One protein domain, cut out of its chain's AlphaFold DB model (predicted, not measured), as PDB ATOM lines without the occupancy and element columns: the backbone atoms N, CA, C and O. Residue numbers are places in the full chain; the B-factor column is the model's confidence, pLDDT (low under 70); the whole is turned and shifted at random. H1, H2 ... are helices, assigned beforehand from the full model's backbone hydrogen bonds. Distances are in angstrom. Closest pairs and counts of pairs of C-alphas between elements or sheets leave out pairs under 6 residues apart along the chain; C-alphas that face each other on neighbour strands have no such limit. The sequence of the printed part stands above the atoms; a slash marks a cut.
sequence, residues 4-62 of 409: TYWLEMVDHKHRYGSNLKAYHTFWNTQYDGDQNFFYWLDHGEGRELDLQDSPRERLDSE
ATOM      1  N   THR A   4      13.910   2.159 -14.415       68.12
ATOM      2  CA  THR A   4      15.094   1.364 -14.789       68.12
ATOM      3  C   THR A   4      15.563   1.676 -16.213       68.12
ATOM      4  O   THR A   4      16.748   1.847 -16.475       68.12
ATOM      5  N   TYR A   5      14.605   1.765 -17.137       66.06
ATOM      6  CA  TYR A   5      14.868   1.918 -18.563       66.06
ATOM      7  C   TYR A   5      15.207   3.352 -18.935       66.06
ATOM      8  O   TYR A   5      16.052   3.578 -19.793       66.06
ATOM      9  N   TRP A   6      14.546   4.314 -18.291       72.62
ATOM     10  CA  TRP A   6      14.871   5.720 -18.487       72.62
ATOM     11  C   TRP A   6      16.305   6.003 -18.038       72.62
ATOM     12  O   TRP A   6      17.051   6.593 -18.810       72.62
ATOM     13  N   LEU A   7      16.708   5.495 -16.866       81.62
ATOM     14  CA  LEU A   7      18.063   5.661 -16.335       81.62
ATOM     15  C   LEU A   7      19.135   5.097 -17.272       81.62
ATOM     16  O   LEU A   7      20.091   5.801 -17.570       81.62
ATOM     17  N   GLU A   8      18.955   3.872 -17.776       81.81
ATOM     18  CA  GLU A   8      19.896   3.270 -18.736       81.81
ATOM     19  C   GLU A   8      20.012   4.096 -20.029       81.81
ATOM     20  O   GLU A   8      21.101   4.263 -20.567       81.81
ATOM     21  N   MET A   9      18.892   4.631 -20.528       74.25
ATOM     22  CA  MET A   9      18.852   5.362 -21.797       74.25
ATOM     23  C   MET A   9      19.487   6.753 -21.713       74.25
ATOM     24  O   MET A   9      20.058   7.221 -22.698       74.25
ATOM     25  N   VAL A  10      19.356   7.435 -20.573       82.12
ATOM     26  CA  VAL A  10      19.908   8.787 -20.388       82.12
ATOM     27  C   VAL A  10      21.326   8.775 -19.811       82.12
ATOM     28  O   VAL A  10      22.007   9.794 -19.874       82.12
ATOM     29  N   ASP A  11      21.793   7.643 -19.275       87.94
ATOM     30  CA  ASP A  11      23.158   7.520 -18.770       87.94
ATOM     31  C   ASP A  11      24.176   7.476 -19.917       87.94
ATOM     32  O   ASP A  11      24.272   6.507 -20.676       87.94
ATOM     33  N   HIS A  12      25.009   8.513 -20.001       86.94
ATOM     34  CA  HIS A  12      26.082   8.607 -20.992       86.94
ATOM     35  C   HIS A  12      27.175   7.546 -20.801       86.94
ATOM     36  O   HIS A  12      27.897   7.238 -21.746       86.94
ATOM     37  N   LYS A  13      27.310   6.977 -19.593       89.88
ATOM     38  CA  LYS A  13      28.240   5.867 -19.326       89.88
ATOM     39  C   LYS A  13      27.650   4.501 -19.685       89.88
ATOM     40  O   LYS A  13      28.365   3.502 -19.581       89.88
ATOM     41  N   HIS A  14      26.380   4.467 -20.098       89.44
ATOM     42  CA  HIS A  14      25.634   3.268 -20.476       89.44
ATOM     43  C   HIS A  14      25.655   2.175 -19.402       89.44
ATOM     44  O   HIS A  14      25.675   0.986 -19.724       89.44
ATOM     45  N   ARG A  15      25.679   2.558 -18.119       92.38
ATOM     46  CA  ARG A  15      25.628   1.604 -17.009       92.38
ATOM     47  C   ARG A  15      24.296   0.877 -17.024       92.38
ATOM     48  O   ARG A  15      23.261   1.413 -17.420       92.38
ATOM     49  N   TYR A  16      24.330  -0.368 -16.580       88.44
ATOM     50  CA  TYR A  16      23.157  -1.217 -16.608       88.44
ATOM     51  C   TYR A  16      22.031  -0.659 -15.722       88.44
ATOM     52  O   TYR A  16      22.237  -0.346 -14.545       88.44
ATOM     53  N   GLY A  17      20.819  -0.559 -16.281       84.94
ATOM     54  CA  GLY A  17      19.697   0.127 -15.635       84.94
ATOM     55  C   GLY A  17      19.313  -0.434 -14.264       84.94
ATOM     56  O   GLY A  17      18.932   0.328 -13.377       84.94
ATOM     57  N   SER A  18      19.435  -1.751 -14.058       82.81
ATOM     58  CA  SER A  18      19.144  -2.371 -12.756       82.81
ATOM     59  C   SER A  18      20.088  -1.884 -11.659       82.81
ATOM     60  O   SER A  18      19.627  -1.610 -10.553       82.81
ATOM     61  N   ASN A  19      21.375  -1.708 -11.976       88.50
ATOM     62  CA  ASN A  19      22.352  -1.172 -11.030       88.50
ATOM     63  C   ASN A  19      22.051   0.308 -10.759       88.50
ATOM     64  O   ASN A  19      21.896   0.704  -9.607       88.50
ATOM     65  N   LEU A  20      21.824   1.109 -11.809       89.44
ATOM     66  CA  LEU A  20      21.446   2.524 -11.672       89.44
ATOM     67  C   LEU A  20      20.189   2.724 -10.814       89.44
ATOM     68  O   LEU A  20      20.115   3.671 -10.036       89.44
ATOM     69  N   LYS A  21      19.202   1.831 -10.921       87.56
ATOM     70  CA  LYS A  21      17.954   1.907 -10.154       87.56
ATOM     71  C   LYS A  21      18.178   1.803  -8.648       87.56
ATOM     72  O   LYS A  21      17.474   2.484  -7.900       87.56
ATOM     73  N   ALA A  22      19.119   0.973  -8.198       87.62
ATOM     74  CA  ALA A  22      19.437   0.842  -6.777       87.62
ATOM     75  C   ALA A  22      19.968   2.173  -6.221       87.62
ATOM     76  O   ALA A  22      19.419   2.706  -5.256       87.62
ATOM     77  N   TYR A  23      20.939   2.770  -6.916       91.69
ATOM     78  CA  TYR A  23      21.506   4.075  -6.566       91.69
ATOM     79  C   TYR A  23      20.487   5.207  -6.681       91.69
ATOM     80  O   TYR A  23      20.425   6.063  -5.808       91.69
ATOM     81  N   HIS A  24      19.642   5.197  -7.712       91.69
ATOM     82  CA  HIS A  24      18.579   6.188  -7.869       91.69
ATOM     83  C   HIS A  24      17.539   6.080  -6.755       91.69
ATOM     84  O   HIS A  24      17.007   7.086  -6.300       91.69
ATOM     85  N   THR A  25      17.231   4.864  -6.302       89.12
ATOM     86  CA  THR A  25      16.329   4.663  -5.163       89.12
ATOM     87  C   THR A  25      16.946   5.232  -3.892       89.12
ATOM     88  O   THR A  25      16.259   5.962  -3.185       89.12
ATOM     89  N   PHE A  26      18.229   4.959  -3.631       90.69
ATOM     90  CA  PHE A  26      18.958   5.565  -2.516       90.69
ATOM     91  C   PHE A  26      18.942   7.098  -2.595       90.69
ATOM     92  O   PHE A  26      18.461   7.745  -1.673       90.69
ATOM     93  N   TRP A  27      19.371   7.676  -3.720       93.75
ATOM     94  CA  TRP A  27      19.353   9.121  -3.958       93.75
ATOM     95  C   TRP A  27      17.962   9.730  -3.737       93.75
ATOM     96  O   TRP A  27      17.813  10.722  -3.046       93.75
ATOM     97  N   ASN A  28      16.902   9.095  -4.230       90.12
ATOM     98  CA  ASN A  28      15.553   9.641  -4.092       90.12
ATOM     99  C   ASN A  28      14.952   9.474  -2.679       90.12
ATOM    100  O   ASN A  28      13.865   9.986  -2.430       90.12
ATOM    101  N   THR A  29      15.560   8.682  -1.787       89.81
ATOM    102  CA  THR A  29      14.956   8.349  -0.476       89.81
ATOM    103  C   THR A  29      15.806   8.709   0.728       89.81
ATOM    104  O   THR A  29      15.246   8.868   1.805       89.81
ATOM    105  N   GLN A  30      17.123   8.789   0.564       89.62
ATOM    106  CA  GLN A  30      18.085   8.982   1.647       89.62
ATOM    107  C   GLN A  30      18.934  10.241   1.455       89.62
ATOM    108  O   GLN A  30      19.648  10.632   2.372       89.62
ATOM    109  N   TYR A  31      18.923  10.843   0.262       89.75
ATOM    110  CA  TYR A  31      19.722  12.024  -0.030       89.75
ATOM    111  C   TYR A  31      18.855  13.284   0.005       89.75
ATOM    112  O   TYR A  31      17.905  13.402  -0.764       89.75
ATOM    113  N   ASP A  32      19.226  14.225   0.874       90.69
ATOM    114  CA  ASP A  32      18.497  15.483   1.099       90.69
ATOM    115  C   ASP A  32      19.162  16.704   0.426       90.69
ATOM    116  O   ASP A  32      18.738  17.841   0.634       90.69
ATOM    117  N   GLY A  33      20.223  16.497  -0.362       90.75
ATOM    118  CA  GLY A  33      20.902  17.579  -1.079       90.75
ATOM    119  C   GLY A  33      20.223  17.969  -2.396       90.75
ATOM    120  O   GLY A  33      19.221  17.393  -2.817       90.75
ATOM    121  N   ASP A  34      20.789  18.962  -3.081       89.81
ATOM    122  CA  ASP A  34      20.237  19.562  -4.304       89.81
ATOM    123  C   ASP A  34      20.887  19.046  -5.604       89.81
ATOM    124  O   ASP A  34      20.521  19.451  -6.713       89.81
ATOM    125  N   GLN A  35      21.846  18.124  -5.489       91.69
ATOM    126  CA  GLN A  35      22.558  17.565  -6.632       91.69
ATOM    127  C   GLN A  35      21.651  16.662  -7.470       91.69
ATOM    128  O   GLN A  35      21.005  15.748  -6.956       91.69
ATOM    129  N   ASN A  36      21.668  16.850  -8.793       92.88
ATOM    130  CA  ASN A  36      21.004  15.918  -9.706       92.88
ATOM    131  C   ASN A  36      21.640  14.519  -9.622       92.88
ATOM    132  O   ASN A  36      22.839  14.395  -9.379       92.88
ATOM    133  N   PHE A  37      20.847  13.478  -9.886       93.12
ATOM    134  CA  PHE A  37      21.254  12.083  -9.697       93.12
ATOM    135  C   PHE A  37      22.601  11.710 -10.344       93.12
ATOM    136  O   PHE A  37      23.454  11.126  -9.680       93.12
ATOM    137  N   PHE A  38      22.822  12.043 -11.621       94.06
ATOM    138  CA  PHE A  38      24.054  11.647 -12.316       94.06
ATOM    139  C   PHE A  38      25.276  12.410 -11.806       94.06
ATOM    140  O   PHE A  38      26.334  11.815 -11.624       94.06
ATOM    141  N   TYR A  39      25.123  13.704 -11.515       93.81
ATOM    142  CA  TYR A  39      26.183  14.485 -10.889       93.81
ATOM    143  C   TYR A  39      26.511  13.945  -9.496       93.81
ATOM    144  O   TYR A  39      27.675  13.689  -9.203       93.81
ATOM    145  N   TRP A  40      25.489  13.712  -8.669       96.06
ATOM    146  CA  TRP A  40      25.628  13.135  -7.334       96.06
ATOM    147  C   TRP A  40      26.383  11.801  -7.364       96.06
ATOM    148  O   TRP A  40      27.300  11.593  -6.573       96.06
ATOM    149  N   LEU A  41      26.045  10.930  -8.316       95.12
ATOM    150  CA  LEU A  41      26.627   9.596  -8.453       95.12
ATOM    151  C   LEU A  41      28.079   9.609  -8.959       95.12
ATOM    152  O   LEU A  41      28.889   8.773  -8.552       95.12
ATOM    153  N   ASP A  42      28.409  10.520  -9.876       94.44
ATOM    154  CA  ASP A  42      29.695  10.518 -10.584       94.44
ATOM    155  C   ASP A  42      30.726  11.499 -10.008       94.44
ATOM    156  O   ASP A  42      31.930  11.246 -10.095       94.44
ATOM    157  N   HIS A  43      30.272  12.608  -9.430       94.56
ATOM    158  CA  HIS A  43      31.124  13.727  -9.013       94.56
ATOM    159  C   HIS A  43      30.809  14.256  -7.612       94.56
ATOM    160  O   HIS A  43      31.666  14.901  -7.012       94.56
ATOM    161  N   GLY A  44      29.600  14.007  -7.117       93.25
ATOM    162  CA  GLY A  44      29.106  14.521  -5.852       93.25
ATOM    163  C   GLY A  44      29.247  13.543  -4.691       93.25
ATOM    164  O   GLY A  44      30.160  12.721  -4.630       93.25
ATOM    165  N   GLU A  45      28.317  13.648  -3.747       91.94
ATOM    166  CA  GLU A  45      28.384  12.943  -2.459       91.94
ATOM    167  C   GLU A  45      28.113  11.434  -2.581       91.94
ATOM    168  O   GLU A  45      28.523  10.653  -1.727       91.94
ATOM    169  N   GLY A  46      27.478  11.000  -3.673       92.56
ATOM    170  CA  GLY A  46      27.257   9.591  -3.997       92.56
ATOM    171  C   GLY A  46      28.447   8.905  -4.669       92.56
ATOM    172  O   GLY A  46      28.370   7.715  -4.979       92.56
ATOM    173  N   ARG A  47      29.555   9.616  -4.927       94.44
ATOM    174  CA  ARG A  47      30.694   9.069  -5.682       94.44
ATOM    175  C   ARG A  47      31.400   7.908  -4.983       94.44
ATOM    176  O   ARG A  47      31.869   7.007  -5.663       94.44
ATOM    177  N   GLU A  48      31.434   7.905  -3.657       92.94
ATOM    178  CA  GLU A  48      32.063   6.835  -2.867       92.94
ATOM    179  C   GLU A  48      31.024   5.913  -2.208       92.94
ATOM    180  O   GLU A  48      31.372   5.046  -1.410       92.94
ATOM    181  N   LEU A  49      29.732   6.103  -2.512       93.50
ATOM    182  CA  LEU A  49      28.678   5.252  -1.975       93.50
ATOM    183  C   LEU A  49      28.803   3.848  -2.571       93.50
ATOM    184  O   LEU A  49      28.801   3.684  -3.794       93.50
ATOM    185  N   ASP A  50      28.847   2.853  -1.691       93.94
ATOM    186  CA  ASP A  50      28.852   1.439  -2.038       93.94
ATOM    187  C   ASP A  50      27.628   0.754  -1.418       93.94
ATOM    188  O   ASP A  50      27.456   0.728  -0.197       93.94
ATOM    189  N   LEU A  51      26.724   0.250  -2.263       90.50
ATOM    190  CA  LEU A  51      25.488  -0.390  -1.815       90.50
ATOM    191  C   LEU A  51      25.687  -1.901  -1.693       90.50
ATOM    192  O   LEU A  51      26.066  -2.554  -2.660       90.50
ATOM    193  N   GLN A  52      25.310  -2.482  -0.551       84.62
ATOM    194  CA  GLN A  52      25.464  -3.919  -0.284       84.62
ATOM    195  C   GLN A  52      24.853  -4.814  -1.379       84.62
ATOM    196  O   GLN A  52      25.466  -5.790  -1.805       84.62
ATOM    197  N   ASP A  53      23.655  -4.470  -1.864       78.56
ATOM    198  CA  ASP A  53      22.980  -5.236  -2.917       78.56
ATOM    199  C   ASP A  53      23.472  -4.878  -4.332       78.56
ATOM    200  O   ASP A  53      23.374  -5.695  -5.248       78.56
ATOM    201  N   SER A  54      24.028  -3.684  -4.543       86.00
ATOM    202  CA  SER A  54      24.539  -3.234  -5.844       86.00
ATOM    203  C   SER A  54      25.905  -2.569  -5.661       86.00
ATOM    204  O   SER A  54      25.989  -1.338  -5.636       86.00
ATOM    205  N   PRO A  55      26.977  -3.372  -5.509       92.38
ATOM    206  CA  PRO A  55      28.294  -2.828  -5.224       92.38
ATOM    207  C   PRO A  55      28.764  -1.868  -6.311       92.38
ATOM    208  O   PRO A  55      28.442  -2.048  -7.494       92.38
ATOM    209  N   ARG A  56      29.558  -0.871  -5.928       93.88
ATOM    210  CA  ARG A  56      30.058   0.173  -6.825       93.88
ATOM    211  C   ARG A  56      30.829  -0.408  -8.005       93.88
ATOM    212  O   ARG A  56      30.615  -0.011  -9.148       93.88
ATOM    213  N   GLU A  57      31.627  -1.440  -7.751       92.94
ATOM    214  CA  GLU A  57      32.338  -2.188  -8.789       92.94
ATOM    215  C   GLU A  57      31.385  -2.761  -9.855       92.94
ATOM    216  O   GLU A  57      31.669  -2.692 -11.052       92.94
ATOM    217  N   ARG A  58      30.218  -3.287  -9.456       90.81
ATOM    218  CA  ARG A  58      29.218  -3.816 -10.397       90.81
ATOM    219  C   ARG A  58      28.575  -2.697 -11.211       90.81
ATOM    220  O   ARG A  58      28.428  -2.842 -12.422       90.81
ATOM    221  N   LEU A  59      28.214  -1.590 -10.560       92.44
ATOM    222  CA  LEU A  59      27.665  -0.410 -11.230       92.44
ATOM    223  C   LEU A  59      28.609   0.097 -12.332       92.44
ATOM    224  O   LEU A  59      28.150   0.415 -13.429       92.44
ATOM    225  N   ASP A  60      29.909   0.159 -12.045       92.25
ATOM    226  CA  ASP A  60      30.901   0.736 -12.953       92.25
ATOM    227  C   ASP A  60      31.405  -0.247 -14.025       92.25
ATOM    228  O   ASP A  60      31.834   0.188 -15.103       92.25
ATOM    229  N   SER A  61      31.334  -1.558 -13.770       91.44
ATOM    230  CA  SER A  61      31.768  -2.602 -14.712       91.44
ATOM    231  C   SER A  61      30.674  -3.053 -15.685       91.44
ATOM    232  O   SER A  61      30.972  -3.347 -16.847       91.44
ATOM    233  N   GLU A  62      29.414  -3.107 -15.255       91.75
ATOM    234  CA  GLU A  62      28.309  -3.564 -16.097       91.75
ATOM    235  C   GLU A  62      27.743  -2.422 -16.939       91.75
ATOM    236  O   GLU A  62      26.931  -1.609 -16.485       91.75
TER     237      GLU A  62
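AT A GLANCE: This is residues 4 to 62 of the 409 residues of an uncharacterized protein of Puccinia graminis f. sp. tritici (UniProt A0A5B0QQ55). One longer helix, H2, is met by three short helices: H1 lies across its first end, H4 is beside its first half and runs back the opposite way, and H3 is set crosswise near its second half. H1 has the most contact with H2, while H3 and H4 meet it through few residues, and a long loop, residues 43 to 55, leads from H3 to H4. The printed part has 59 residues with four named helices, in the order H1, H2, H3, H4, and no named strand; its class is all helix. It is compact, with a radius of gyration of the C-alphas of 10.3 A, and rounded, spanning 26 by 23 by 19 A.

HOW THE PARTS SIT: H2, residues 17 to 30, is the hub, touching three other helices, each with a part of its length alone. H1, residues 4 to 10, touches residues 17 to 21 of H2; the closest C-alphas, those of Glu 8 and Gly 17, are 4.4 A apart. Their lines are about perpendicular, at 82 degrees. H4, residues 56 to 61, only just touches H2, at residues 19 to 20, with 3 pairs of C-alphas within 8 A. The closest C-alphas are those of Asn 19 and Leu 59, 5.4 A apart, and the two helices run opposite ways at a shallow tilt of 30 degrees. H3, residues 37 to 42, also only just touches H2, at residues 23 to 27, with 3 such pairs. The closest C-alphas, those of His 24 and Phe 37, are 6.7 A apart, and the lines are only just about perpendicular, at 71 degrees. With 1 of these 3 pairs at a shallow tilt, the helix packing is mostly crossed, but only just. H1 is apart from H3 and from H4, and H3 is apart from H4. In H1, H3 and H4 every O i to N i+4 pair is within hydrogen-bond range; in H2 8 of 10 are.

IN THESE COORDINATES: H2 runs 19.5 A from C-alpha 17 at (19.697, 0.127, -15.635) to C-alpha 30 at (18.085, 8.982, 1.647). H1 spans 10.5 A and begins at C-alpha 4, (15.094, 1.364, -14.789). H3 spans 8.6 A from Phe 37 to Asp 42. H4 spans 8.5 A from Arg 56 to Ser 61, ending at C-alpha 61, (31.768, -2.602, -14.712).

THE WHOLE: The two C-alphas farthest apart, those of Asp 32 and Glu 62, are 27.5 A apart. The printed part has no cut. The links H1 to H2 and H2 to H3 are short, with 6 residues each, and the link H3 to H4 is long, with 13. The mean pLDDT of the printed part is 88.9, and residues 4 to 5 are under 70.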